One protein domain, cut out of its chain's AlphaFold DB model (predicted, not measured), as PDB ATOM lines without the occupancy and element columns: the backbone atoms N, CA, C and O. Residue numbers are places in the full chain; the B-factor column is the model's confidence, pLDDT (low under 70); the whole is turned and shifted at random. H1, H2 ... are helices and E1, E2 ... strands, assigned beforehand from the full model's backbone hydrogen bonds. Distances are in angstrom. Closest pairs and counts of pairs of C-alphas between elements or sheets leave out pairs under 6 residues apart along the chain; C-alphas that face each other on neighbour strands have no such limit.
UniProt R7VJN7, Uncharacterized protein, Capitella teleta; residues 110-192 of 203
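AT A GLANCE: This is residues 110 to 192 of the 203 residues of an uncharacterized protein of Capitella teleta (UniProt R7VJN7). There is little regular structure: a small two-stranded hairpin, E1 and E2, lies between loops with short helix H1 at one end and longer helix H2 at the other, and residues 183 to 192 stick out. The 83 printed residues hold E1, E2, H1, H2 and H3 in that order, the sheet antiparallel, the class mixed, with 32 residues in named elements. The whole is only just compact, close to loose, with a radius of gyration of the C-alphas of 14.0 A and spans of 38 by 32 by 19 A.

IN THESE COORDINATES: E1, residues 135 to 137, begins at C-alpha (-34.143, 10.161, 29.041) and spans 7.2 A; E2, 148 to 151, spans 9.9 A. H1 is 153 to 159, 10.1 A; H2, 172 to 185, 20.0 A; H3, 189 to 192, 5.2 A, ending at (-9.143, 1.349, 16.318).

HOW THE PARTS SIT: In the hairpin, N 136 and O 149 are 3.0 A apart, within hydrogen-bond range. Residues 150 to 151 of E2 pair antiparallel with 164 to 165. H1 and H2 are apart. H2 and H3 are close but not clearly touching; their closest C-alphas, Leu 183 and Gly 189, are 6.0 A apart. In H1 and H2 every O i to N i+4 pair is within range; H3 is too short for one.

THE WHOLE: The farthest C-alphas, Trp 114 and Asp 173, are 39.5 A apart. The printed part has no cut; the link H1 to H2 is long, 12 residues. Residues 185 to 192 have pLDDT under 70.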
ATOM      1  N   CYS A 110     -38.419  -2.224  24.733       98.38
ATOM      2  CA  CYS A 110     -37.171  -2.721  24.162       98.38
ATOM      3  C   CYS A 110     -37.384  -4.075  23.460       98.38
ATOM      4  O   CYS A 110     -37.945  -4.993  24.066       98.38
ATOM      5  N   HIS A 111     -36.929  -4.215  22.217       98.00
ATOM      6  CA  HIS A 111     -37.049  -5.450  21.439       98.00
ATOM      7  C   HIS A 111     -36.059  -6.532  21.880       98.00
ATOM      8  O   HIS A 111     -36.337  -7.720  21.717       98.00
ATOM      9  N   LEU A 112     -34.928  -6.149  22.479       97.94
ATOM     10  CA  LEU A 112     -33.918  -7.106  22.936       97.94
ATOM     11  C   LEU A 112     -34.183  -7.660  24.342       97.94
ATOM     12  O   LEU A 112     -33.994  -8.850  24.583       97.94
ATOM     13  N   CYS A 113     -34.579  -6.812  25.296       97.69
ATOM     14  CA  CYS A 113     -34.714  -7.210  26.707       97.69
ATOM     15  C   CYS A 113     -36.105  -6.985  27.303       97.69
ATOM     16  O   CYS A 113     -36.290  -7.205  28.499       97.69
ATOM     17  N   TRP A 114     -37.070  -6.527  26.501       97.88
ATOM     18  CA  TRP A 114     -38.483  -6.375  26.874       97.88
ATOM     19  C   TRP A 114     -38.793  -5.393  28.012       97.88
ATOM     20  O   TRP A 114     -39.956  -5.245  28.393       97.88
ATOM     21  N   SER A 115     -37.789  -4.677  28.522       98.12
ATOM     22  CA  SER A 115     -37.984  -3.577  29.467       98.12
ATOM     23  C   SER A 115     -38.830  -2.470  28.841       98.12
ATOM     24  O   SER A 115     -38.663  -2.144  27.662       98.12
ATOM     25  N   VAL A 116     -39.725  -1.876  29.629       98.06
ATOM     26  CA  VAL A 116     -40.608  -0.804  29.163       98.06
ATOM     27  C   VAL A 116     -40.014   0.557  29.527       98.06
ATOM     28  O   VAL A 116     -40.112   1.010  30.673       98.06
ATOM     29  N   TRP A 117     -39.443   1.264  28.548       98.31
ATOM     30  CA  TRP A 117     -38.762   2.538  28.805       98.31
ATOM     31  C   TRP A 117     -39.707   3.616  29.341       98.31
ATOM     32  O   TRP A 117     -39.311   4.386  30.219       98.31
ATOM     33  N   PHE A 118     -40.967   3.655  28.891       97.75
ATOM     34  CA  PHE A 118     -41.973   4.588  29.418       97.75
ATOM     35  C   PHE A 118     -42.183   4.444  30.937       97.75
ATOM     36  O   PHE A 118     -42.424   5.433  31.628       97.75
ATOM     37  N   LYS A 119     -41.996   3.235  31.483       97.38
ATOM     38  CA  LYS A 119     -42.061   2.942  32.926       97.38
ATOM     39  C   LYS A 119     -40.725   3.125  33.652       97.38
ATOM     40  O   LYS A 119     -40.606   2.763  34.817       97.38
ATOM     41  N   ARG A 120     -39.733   3.732  32.993       97.38
ATOM     42  CA  ARG A 120     -38.359   3.929  33.490       97.38
ATOM     43  C   ARG A 120     -37.584   2.628  33.713       97.38
ATOM     44  O   ARG A 120     -36.602   2.618  34.448       97.38
ATOM     45  N   GLU A 121     -37.991   1.551  33.056       97.75
ATOM     46  CA  GLU A 121     -37.290   0.271  33.102       97.75
ATOM     47  C   GLU A 121     -36.242   0.226  31.987       97.75
ATOM     48  O   GLU A 121     -36.515   0.620  30.854       97.75
ATOM     49  N   CYS A 122     -35.039  -0.260  32.284       97.81
ATOM     50  CA  CYS A 122     -34.010  -0.535  31.284       97.81
ATOM     51  C   CYS A 122     -33.000  -1.554  31.824       97.81
ATOM     52  O   CYS A 122     -32.901  -1.758  33.034       97.81
ATOM     53  N   SER A 123     -32.241  -2.175  30.922       96.12
ATOM     54  CA  SER A 123     -31.102  -3.023  31.274       96.12
ATOM     55  C   SER A 123     -29.788  -2.304  30.960       96.12
ATOM     56  O   SER A 123     -29.643  -1.707  29.891       96.12
ATOM     57  N   SER A 124     -28.822  -2.376  31.878       92.88
ATOM     58  CA  SER A 124     -27.482  -1.798  31.710       92.88
ATOM     59  C   SER A 124     -26.616  -2.557  30.705       92.88
ATOM     60  O   SER A 124     -25.718  -1.963  30.117       92.88
ATOM     61  N   SER A 125     -26.897  -3.842  30.480       94.50
ATOM     62  CA  SER A 125     -26.152  -4.702  29.552       94.50
ATOM     63  C   SER A 125     -26.797  -4.820  28.169       94.50
ATOM     64  O   SER A 125     -26.233  -5.447  27.276       94.50
ATOM     65  N   CYS A 126     -27.981  -4.238  27.967       97.31
ATOM     66  CA  CYS A 126     -28.681  -4.287  26.689       97.31
ATOM     67  C   CYS A 126     -28.251  -3.124  25.785       97.31
ATOM     68  O   CYS A 126     -28.361  -1.963  26.178       97.31
ATOM     69  N   LEU A 127     -27.826  -3.433  24.556       96.75
ATOM     70  CA  LEU A 127     -27.362  -2.443  23.574       96.75
ATOM     71  C   LEU A 127     -28.461  -1.460  23.158       96.75
ATOM     72  O   LEU A 127     -28.215  -0.258  23.053       96.75
ATOM     73  N   GLU A 128     -29.685  -1.954  22.979       98.06
ATOM     74  CA  GLU A 128     -30.848  -1.134  22.644       98.06
ATOM     75  C   GLU A 128     -31.230  -0.204  23.805       98.06
ATOM     76  O   GLU A 128     -31.555   0.964  23.597       98.06
ATOM     77  N   CYS A 129     -31.111  -0.672  25.052       97.94
ATOM     78  CA  CYS A 129     -31.298   0.179  26.229       97.94
ATOM     79  C   CYS A 129     -30.155   1.187  26.401       97.94
ATOM     80  O   CYS A 129     -30.401   2.336  26.757       97.94
ATOM     81  N   GLY A 130     -28.901   0.790  26.198       94.88
ATOM     82  CA  GLY A 130     -27.744   1.664  26.415       94.88
ATOM     83  C   GLY A 130     -27.683   2.267  27.826       94.88
ATOM     84  O   GLY A 130     -27.219   3.392  27.986       94.88
ATOM     85  N   GLY A 131     -28.214   1.558  28.832       94.81
ATOM     86  CA  GLY A 131     -28.179   1.958  30.243       94.81
ATOM     87  C   GLY A 131     -29.176   3.034  30.686       94.81
ATOM     88  O   GLY A 131     -29.140   3.429  31.849       94.81
ATOM     89  N   PHE A 132     -30.074   3.501  29.815       97.25
ATOM     90  CA  PHE A 132     -31.075   4.515  30.163       97.25
ATOM     91  C   PHE A 132     -32.451   4.178  29.577       97.25
ATOM     92  O   PHE A 132     -32.562   3.465  28.585       97.25
ATOM     93  N   ALA A 133     -33.520   4.712  30.173       97.75
ATOM     94  CA  ALA A 133     -34.891   4.534  29.687       97.75
ATOM     95  C   ALA A 133     -35.248   5.585  28.612       97.75
ATOM     96  O   ALA A 133     -34.613   5.620  27.567       97.75
ATOM     97  N   MET A 134     -36.233   6.463  28.846       98.06
ATOM     98  CA  MET A 134     -36.643   7.495  27.870       98.06
ATOM     99  C   MET A 134     -35.743   8.734  27.835       98.06
ATOM    100  O   MET A 134     -35.824   9.529  26.901       98.06
ATOM    101  N   GLN A 135     -34.940   8.949  28.875       98.25
ATOM    102  CA  GLN A 135     -34.143  10.161  29.041       98.25
ATOM    103  C   GLN A 135     -32.774   9.824  29.610       98.25
ATOM    104  O   GLN A 135     -32.647   8.904  30.423       98.25
ATOM    105  N   ARG A 136     -31.769  10.610  29.225       97.50
ATOM    106  CA  ARG A 136     -30.419  10.528  29.787       97.50
ATOM    107  C   ARG A 136     -29.776  11.913  29.920       97.50
ATOM    108  O   ARG A 136     -30.160  12.837  29.198       97.50
ATOM    109  N   PRO A 137     -28.786  12.078  30.812       97.81
ATOM    110  CA  PRO A 137     -27.947  13.268  30.811       97.81
ATOM    111  C   PRO A 137     -27.135  13.363  29.515       97.81
ATOM    112  O   PRO A 137     -26.835  12.345  28.887       97.81
ATOM    113  N   CYS A 138     -26.747  14.590  29.155       97.38
ATOM    114  CA  CYS A 138     -25.914  14.874  27.988       97.38
ATOM    115  C   CYS A 138     -24.708  13.914  27.884       97.38
ATOM    116  O   CYS A 138     -23.848  13.964  28.769       97.38
ATOM    117  N   PRO A 139     -24.618  13.080  26.827       94.12
ATOM    118  CA  PRO A 139     -23.534  12.115  26.646       94.12
ATOM    119  C   PRO A 139     -22.194  12.785  26.331       94.12
ATOM    120  O   PRO A 139     -21.153  12.209  26.597       94.12
ATOM    121  N   ILE A 140     -22.215  14.012  25.804       94.50
ATOM    122  CA  ILE A 140     -21.005  14.743  25.418       94.50
ATOM    123  C   ILE A 140     -20.222  15.205  26.649       94.50
ATOM    124  O   ILE A 140     -19.016  15.042  26.714       94.50
ATOM    125  N   CYS A 141     -20.900  15.799  27.633       94.88
ATOM    126  CA  CYS A 141     -20.253  16.368  28.822       94.88
ATOM    127  C   CYS A 141     -20.664  15.668  30.122       94.88
ATOM    128  O   CYS A 141     -20.537  16.247  31.204       94.88
ATOM    129  N   ASN A 142     -21.214  14.456  30.020       93.12
ATOM    130  CA  ASN A 142     -21.726  13.666  31.142       93.12
ATOM    131  C   ASN A 142     -22.669  14.465  32.058       93.12
ATOM    132  O   ASN A 142     -22.550  14.462  33.280       93.12
ATOM    133  N   GLY A 143     -23.599  15.204  31.447       96.06
ATOM    134  CA  GLY A 143     -24.627  15.971  32.154       96.06
ATOM    135  C   GLY A 143     -24.200  17.327  32.730       96.06
ATOM    136  O   GLY A 143     -25.060  18.037  33.244       96.06
ATOM    137  N   ARG A 144     -22.934  17.754  32.597       96.19
ATOM    138  CA  ARG A 144     -22.449  19.041  33.152       96.19
ATOM    139  C   ARG A 144     -23.211  20.271  32.656       96.19
ATOM    140  O   ARG A 144     -23.323  21.253  33.377       96.19
ATOM    141  N   CYS A 145     -23.749  20.219  31.441       97.06
ATOM    142  CA  CYS A 145     -24.533  21.313  30.866       97.06
ATOM    143  C   CYS A 145     -26.015  21.324  31.278       97.06
ATOM    144  O   CYS A 145     -26.761  22.201  30.844       97.06
ATOM    145  N   GLY A 146     -26.477  20.326  32.039       97.12
ATOM    146  CA  GLY A 146     -27.880  20.185  32.439       97.12
ATOM    147  C   GLY A 146     -28.854  19.833  31.305       97.12
ATOM    148  O   GLY A 146     -30.052  19.731  31.550       97.12
ATOM    149  N   ALA A 147     -28.382  19.641  30.067       97.69
ATOM    150  CA  ALA A 147     -29.237  19.196  28.972       97.69
ATOM    151  C   ALA A 147     -29.677  17.739  29.178       97.69
ATOM    152  O   ALA A 147     -28.860  16.864  29.491       97.69
ATOM    153  N   VAL A 148     -30.969  17.495  28.955       97.94
ATOM    154  CA  VAL A 148     -31.587  16.168  28.975       97.94
ATOM    155  C   VAL A 148     -31.826  15.737  27.540       97.94
ATOM    156  O   VAL A 148     -32.481  16.449  26.781       97.94
ATOM    157  N   TRP A 149     -31.286  14.580  27.188       98.19
ATOM    158  CA  TRP A 149     -31.442  13.981  25.871       98.19
ATOM    159  C   TRP A 149     -32.600  12.993  25.924       98.19
ATOM    160  O   TRP A 149     -32.726  12.234  26.893       98.19
ATOM    161  N   LYS A 150     -33.465  13.031  24.912       98.44
ATOM    162  CA  LYS A 150     -34.635  12.155  24.797       98.44
ATOM    163  C   LYS A 150     -34.303  10.996  23.877       98.44
ATOM    164  O   LYS A 150     -33.545  11.156  22.932       98.44
ATOM    165  N   ARG A 151     -34.838   9.822  24.177       98.25
ATOM    166  CA  ARG A 151     -34.663   8.658  23.315       98.25
ATOM    167  C   ARG A 151     -35.428   8.854  22.010       98.25
ATOM    168  O   ARG A 151     -36.631   9.111  22.059       98.25
ATOM    169  N   ASP A 152     -34.748   8.612  20.898       98.31
ATOM    170  CA  ASP A 152     -35.406   8.331  19.628       98.31
ATOM    171  C   ASP A 152     -35.796   6.847  19.628       98.31
ATOM    172  O   ASP A 152     -34.947   5.952  19.554       98.31
ATOM    173  N   VAL A 153     -37.086   6.585  19.829       98.00
ATOM    174  CA  VAL A 153     -37.635   5.229  19.958       98.00
ATOM    175  C   VAL A 153     -37.574   4.490  18.623       98.00
ATOM    176  O   VAL A 153     -37.197   3.320  18.592       98.00
ATOM    177  N   GLU A 154     -37.884   5.178  17.528       97.94
ATOM    178  CA  GLU A 154     -37.907   4.598  16.188       97.94
ATOM    179  C   GLU A 154     -36.501   4.192  15.753       97.94
ATOM    180  O   GLU A 154     -36.274   3.037  15.371       97.94
ATOM    181  N   MET A 155     -35.529   5.095  15.901       98.19
ATOM    182  CA  MET A 155     -34.136   4.786  15.590       98.19
ATOM    183  C   MET A 155     -33.571   3.728  16.532       98.19
ATOM    184  O   MET A 155     -32.814   2.865  16.076       98.19
ATOM    185  N   SER A 156     -33.967   3.743  17.814       98.25
ATOM    186  CA  SER A 156     -33.516   2.731  18.775       98.25
ATOM    187  C   SER A 156     -33.949   1.324  18.371       98.25
ATOM    188  O   SER A 156     -33.132   0.404  18.377       98.25
ATOM    189  N   HIS A 157     -35.212   1.167  17.976       98.38
ATOM    190  CA  HIS A 157     -35.742  -0.105  17.495       98.38
ATOM    191  C   HIS A 157     -35.115  -0.522  16.166       98.38
ATOM    192  O   HIS A 157     -34.687  -1.667  16.030       98.38
ATOM    193  N   SER A 158     -35.017   0.407  15.211       98.19
ATOM    194  CA  SER A 158     -34.519   0.127  13.859       98.19
ATOM    195  C   SER A 158     -33.073  -0.374  13.860       98.19
ATOM    196  O   SER A 158     -32.728  -1.265  13.090       98.19
ATOM    197  N   HIS A 159     -32.239   0.144  14.765       97.25
ATOM    198  CA  HIS A 159     -30.821  -0.217  14.859       97.25
ATOM    199  C   HIS A 159     -30.511  -1.190  16.000       97.25
ATOM    200  O   HIS A 159     -29.354  -1.567  16.180       97.25
ATOM    201  N   SER A 160     -31.513  -1.581  16.800       97.69
ATOM    202  CA  SER A 160     -31.324  -2.385  18.021       97.69
ATOM    203  C   SER A 160     -30.235  -1.821  18.956       97.69
ATOM    204  O   SER A 160     -29.531  -2.558  19.651       97.69
ATOM    205  N   LYS A 161     -30.075  -0.491  18.972       97.81
ATOM    206  CA  LYS A 161     -29.043   0.249  19.713       97.81
ATOM    207  C   LYS A 161     -29.631   1.550  20.239       97.81
ATOM    208  O   LYS A 161     -30.476   2.137  19.590       97.81
ATOM    209  N   ALA A 162     -29.201   2.026  21.402       97.56
ATOM    210  CA  ALA A 162     -29.751   3.260  21.957       97.56
ATOM    211  C   ALA A 162     -29.444   4.496  21.082       97.56
ATOM    212  O   ALA A 162     -28.277   4.865  20.925       97.56
ATOM    213  N   HIS A 163     -30.493   5.169  20.599       98.12
ATOM    214  CA  HIS A 163     -30.429   6.444  19.878       98.12
ATOM    215  C   HIS A 163     -31.071   7.577  20.689       98.12
ATOM    216  O   HIS A 163     -32.042   7.366  21.422       98.12
ATOM    217  N   TRP A 164     -30.492   8.777  20.596       98.00
ATOM    218  CA  TRP A 164     -30.823   9.906  21.464       98.00
ATOM    219  C   TRP A 164     -30.813  11.232  20.708       98.00
ATOM    220  O   TRP A 164     -29.808  11.565  20.086       98.00
ATOM    221  N   ASP A 165     -31.869  12.014  20.903       98.19
ATOM    222  CA  ASP A 165     -32.006  13.379  20.414       98.19
ATOM    223  C   ASP A 165     -31.708  14.380  21.526       98.19
ATOM    224  O   ASP A 165     -32.288  14.353  22.623       98.19
ATOM    225  N   GLY A 166     -30.801  15.298  21.234       96.94
ATOM    226  CA  GLY A 166     -30.462  16.395  22.118       96.94
ATOM    227  C   GLY A 166     -29.202  17.115  21.673       96.94
ATOM    228  O   GLY A 166     -28.481  16.682  20.781       96.94
ATOM    229  N   GLU A 167     -28.930  18.226  22.344       96.88
ATOM    230  CA  GLU A 167     -27.764  19.056  22.074       96.88
ATOM    231  C   GLU A 167     -27.029  19.360  23.380       96.88
ATOM    232  O   GLU A 167     -27.626  19.493  24.458       96.88
ATOM    233  N   CYS A 168     -25.701  19.446  23.306       97.06
ATOM    234  CA  CYS A 168     -24.905  19.911  24.433       97.06
ATOM    235  C   CYS A 168     -25.015  21.434  24.541       97.06
ATOM    236  O   CYS A 168     -24.861  22.139  23.554       97.06
ATOM    237  N   ARG A 169     -25.222  21.950  25.757       97.31
ATOM    238  CA  ARG A 169     -25.313  23.399  26.020       97.31
ATOM    239  C   ARG A 169     -23.987  24.026  26.460       97.31
ATOM    240  O   ARG A 169     -23.979  25.139  26.974       97.31
ATOM    241  N   LEU A 170     -22.873  23.303  26.329       96.38
ATOM    242  CA  LEU A 170     -21.552  23.887  26.560       96.38
ATOM    243  C   LEU A 170     -21.083  24.672  25.332       96.38
ATOM    244  O   LEU A 170     -21.441  24.312  24.211       96.38
ATOM    245  N   PRO A 171     -20.220  25.686  25.522       96.94
ATOM    246  CA  PRO A 171     -19.534  26.333  24.414       96.94
ATOM    247  C   PRO A 171     -18.783  25.315  23.534       96.94
ATOM    248  O   PRO A 171     -18.241  24.342  24.074       96.94
ATOM    249  N   PRO A 172     -18.681  25.547  22.209       94.69
ATOM    250  CA  PRO A 172     -18.059  24.608  21.272       94.69
ATOM    251  C   PRO A 172     -16.657  24.151  21.678       94.69
ATOM    252  O   PRO A 172     -16.337  22.973  21.553       94.69
ATOM    253  N   ASP A 173     -15.834  25.048  22.223       95.06
ATOM    254  CA  ASP A 173     -14.466  24.710  22.630       95.06
ATOM    255  C   ASP A 173     -14.431  23.750  23.824       95.06
ATOM    256  O   ASP A 173     -13.619  22.827  23.860       95.06
ATOM    257  N   GLN A 174     -15.369  23.893  24.764       94.75
ATOM    258  CA  GLN A 174     -15.502  22.954  25.878       94.75
ATOM    259  C   GLN A 174     -16.045  21.609  25.397       94.75
ATOM    260  O   GLN A 174     -15.549  20.564  25.806       94.75
ATOM    261  N   MET A 175     -17.032  21.619  24.498       94.62
ATOM    262  CA  MET A 175     -17.565  20.398  23.893       94.62
ATOM    263  C   MET A 175     -16.478  19.602  23.161       94.62
ATOM    264  O   MET A 175     -16.364  18.397  23.379       94.62
ATOM    265  N   ARG A 176     -15.656  20.269  22.342       92.56
ATOM    266  CA  ARG A 176     -14.517  19.646  21.648       92.56
ATOM    267  C   ARG A 176     -13.535  19.019  22.630       92.56
ATOM    268  O   ARG A 176     -13.095  17.902  22.394       92.56
ATOM    269  N   ALA A 177     -13.234  19.702  23.737       91.56
ATOM    270  CA  ALA A 177     -12.359  19.160  24.771       91.56
ATOM    271  C   ALA A 177     -12.924  17.871  25.395       91.56
ATOM    272  O   ALA A 177     -12.187  16.900  25.545       91.56
ATOM    273  N   PHE A 178     -14.226  17.824  25.702       91.94
ATOM    274  CA  PHE A 178     -14.860  16.609  26.228       91.94
ATOM    275  C   PHE A 178     -14.874  15.457  25.218       91.94
ATOM    276  O   PHE A 178     -14.587  14.324  25.591       91.94
ATOM    277  N   LEU A 179     -15.173  15.735  23.947       89.25
ATOM    278  CA  LEU A 179     -15.140  14.719  22.892       89.25
ATOM    279  C   LEU A 179     -13.723  14.168  22.690       89.25
ATOM    280  O   LEU A 179     -13.554  12.958  22.579       89.25
ATOM    281  N   ALA A 180     -12.710  15.040  22.697       87.81
ATOM    282  CA  ALA A 180     -11.311  14.634  22.597       87.81
ATOM    283  C   ALA A 180     -10.895  13.733  23.769       87.81
ATOM    284  O   ALA A 180     -10.249  12.717  23.544       87.81
ATOM    285  N   GLN A 181     -11.309  14.056  24.998       84.44
ATOM    286  CA  GLN A 181     -11.067  13.200  26.168       84.44
ATOM    287  C   GLN A 181     -11.743  11.833  26.014       84.44
ATOM    288  O   GLN A 181     -11.097  10.807  26.188       84.44
ATOM    289  N   HIS A 182     -13.010  11.801  25.591       80.12
ATOM    290  CA  HIS A 182     -13.751  10.547  25.418       80.12
ATOM    291  C   HIS A 182     -13.135   9.592  24.389       80.12
ATOM    292  O   HIS A 182     -13.242   8.380  24.553       80.12
ATOM    293  N   LEU A 183     -12.500  10.119  23.338       77.50
ATOM    294  CA  LEU A 183     -11.792   9.303  22.347       77.50
ATOM    295  C   LEU A 183     -10.519   8.665  22.914       77.50
ATOM    296  O   LEU A 183     -10.170   7.560  22.512       77.50
ATOM    297  N   VAL A 184      -9.835   9.354  23.830       76.44
ATOM    298  CA  VAL A 184      -8.586   8.881  24.447       76.44
ATOM    299  C   VAL A 184      -8.863   7.907  25.595       76.44
ATOM    300  O   VAL A 184      -8.100   6.970  25.793       76.44
ATOM    301  N   ASP A 185      -9.964   8.099  26.324       67.62
ATOM    302  CA  ASP A 185     -10.311   7.300  27.507       67.62
ATOM    303  C   ASP A 185     -10.989   5.953  27.177       67.62
ATOM    304  O   ASP A 185     -11.187   5.131  28.074       67.62
ATOM    305  N   TYR A 186     -11.388   5.702  25.923       63.16
ATOM    306  CA  TYR A 186     -11.965   4.411  25.540       63.16
ATOM    307  C   TYR A 186     -10.839   3.379  25.412       63.16
ATOM    308  O   TYR A 186     -10.032   3.454  24.488       63.16
ATOM    309  N   GLU A 187     -10.788   2.409  26.324       54.84
ATOM    310  CA  GLU A 187      -9.921   1.228  26.226       54.84
ATOM    311  C   GLU A 187     -10.265   0.478  24.917       54.84
ATOM    312  O   GLU A 187     -11.262  -0.237  24.841       54.84
ATOM    313  N   GLY A 188      -9.512   0.732  23.840       54.91
ATOM    314  CA  GLY A 188      -9.785   0.255  22.469       54.91
ATOM    315  C   GLY A 188      -9.873   1.357  21.401       54.91
ATOM    316  O   GLY A 188      -9.866   1.066  20.204       54.91
ATOM    317  N   GLY A 189      -9.911   2.630  21.806       57.50
ATOM    318  CA  GLY A 189      -9.854   3.781  20.903       57.50
ATOM    319  C   GLY A 189      -8.494   3.917  20.222       57.50
ATOM    320  O   GLY A 189      -8.439   4.187  19.030       57.50
ATOM    321  N   GLU A 190      -7.400   3.657  20.939       64.50
ATOM    322  CA  GLU A 190      -6.049   3.691  20.370       64.50
ATOM    323  C   GLU A 190      -5.833   2.610  19.305       64.50
ATOM    324  O   GLU A 190      -5.283   2.915  18.255       64.50
ATOM    325  N   GLU A 191      -6.332   1.387  19.523       63.34
ATOM    326  CA  GLU A 191      -6.209   0.271  18.577       63.34
ATOM    327  C   GLU A 191      -7.047   0.515  17.315       63.34
ATOM    328  O   GLU A 191      -6.532   0.393  16.208       63.34
ATOM    329  N   SER A 192      -8.294   0.980  17.461       65.75
ATOM    330  CA  SER A 192      -9.143   1.349  16.318       65.75
ATOM    331  C   SER A 192      -8.593   2.544  15.529       65.75
ATOM    332  O   SER A 192      -8.759   2.611  14.310       65.75
TER     333      SER A 192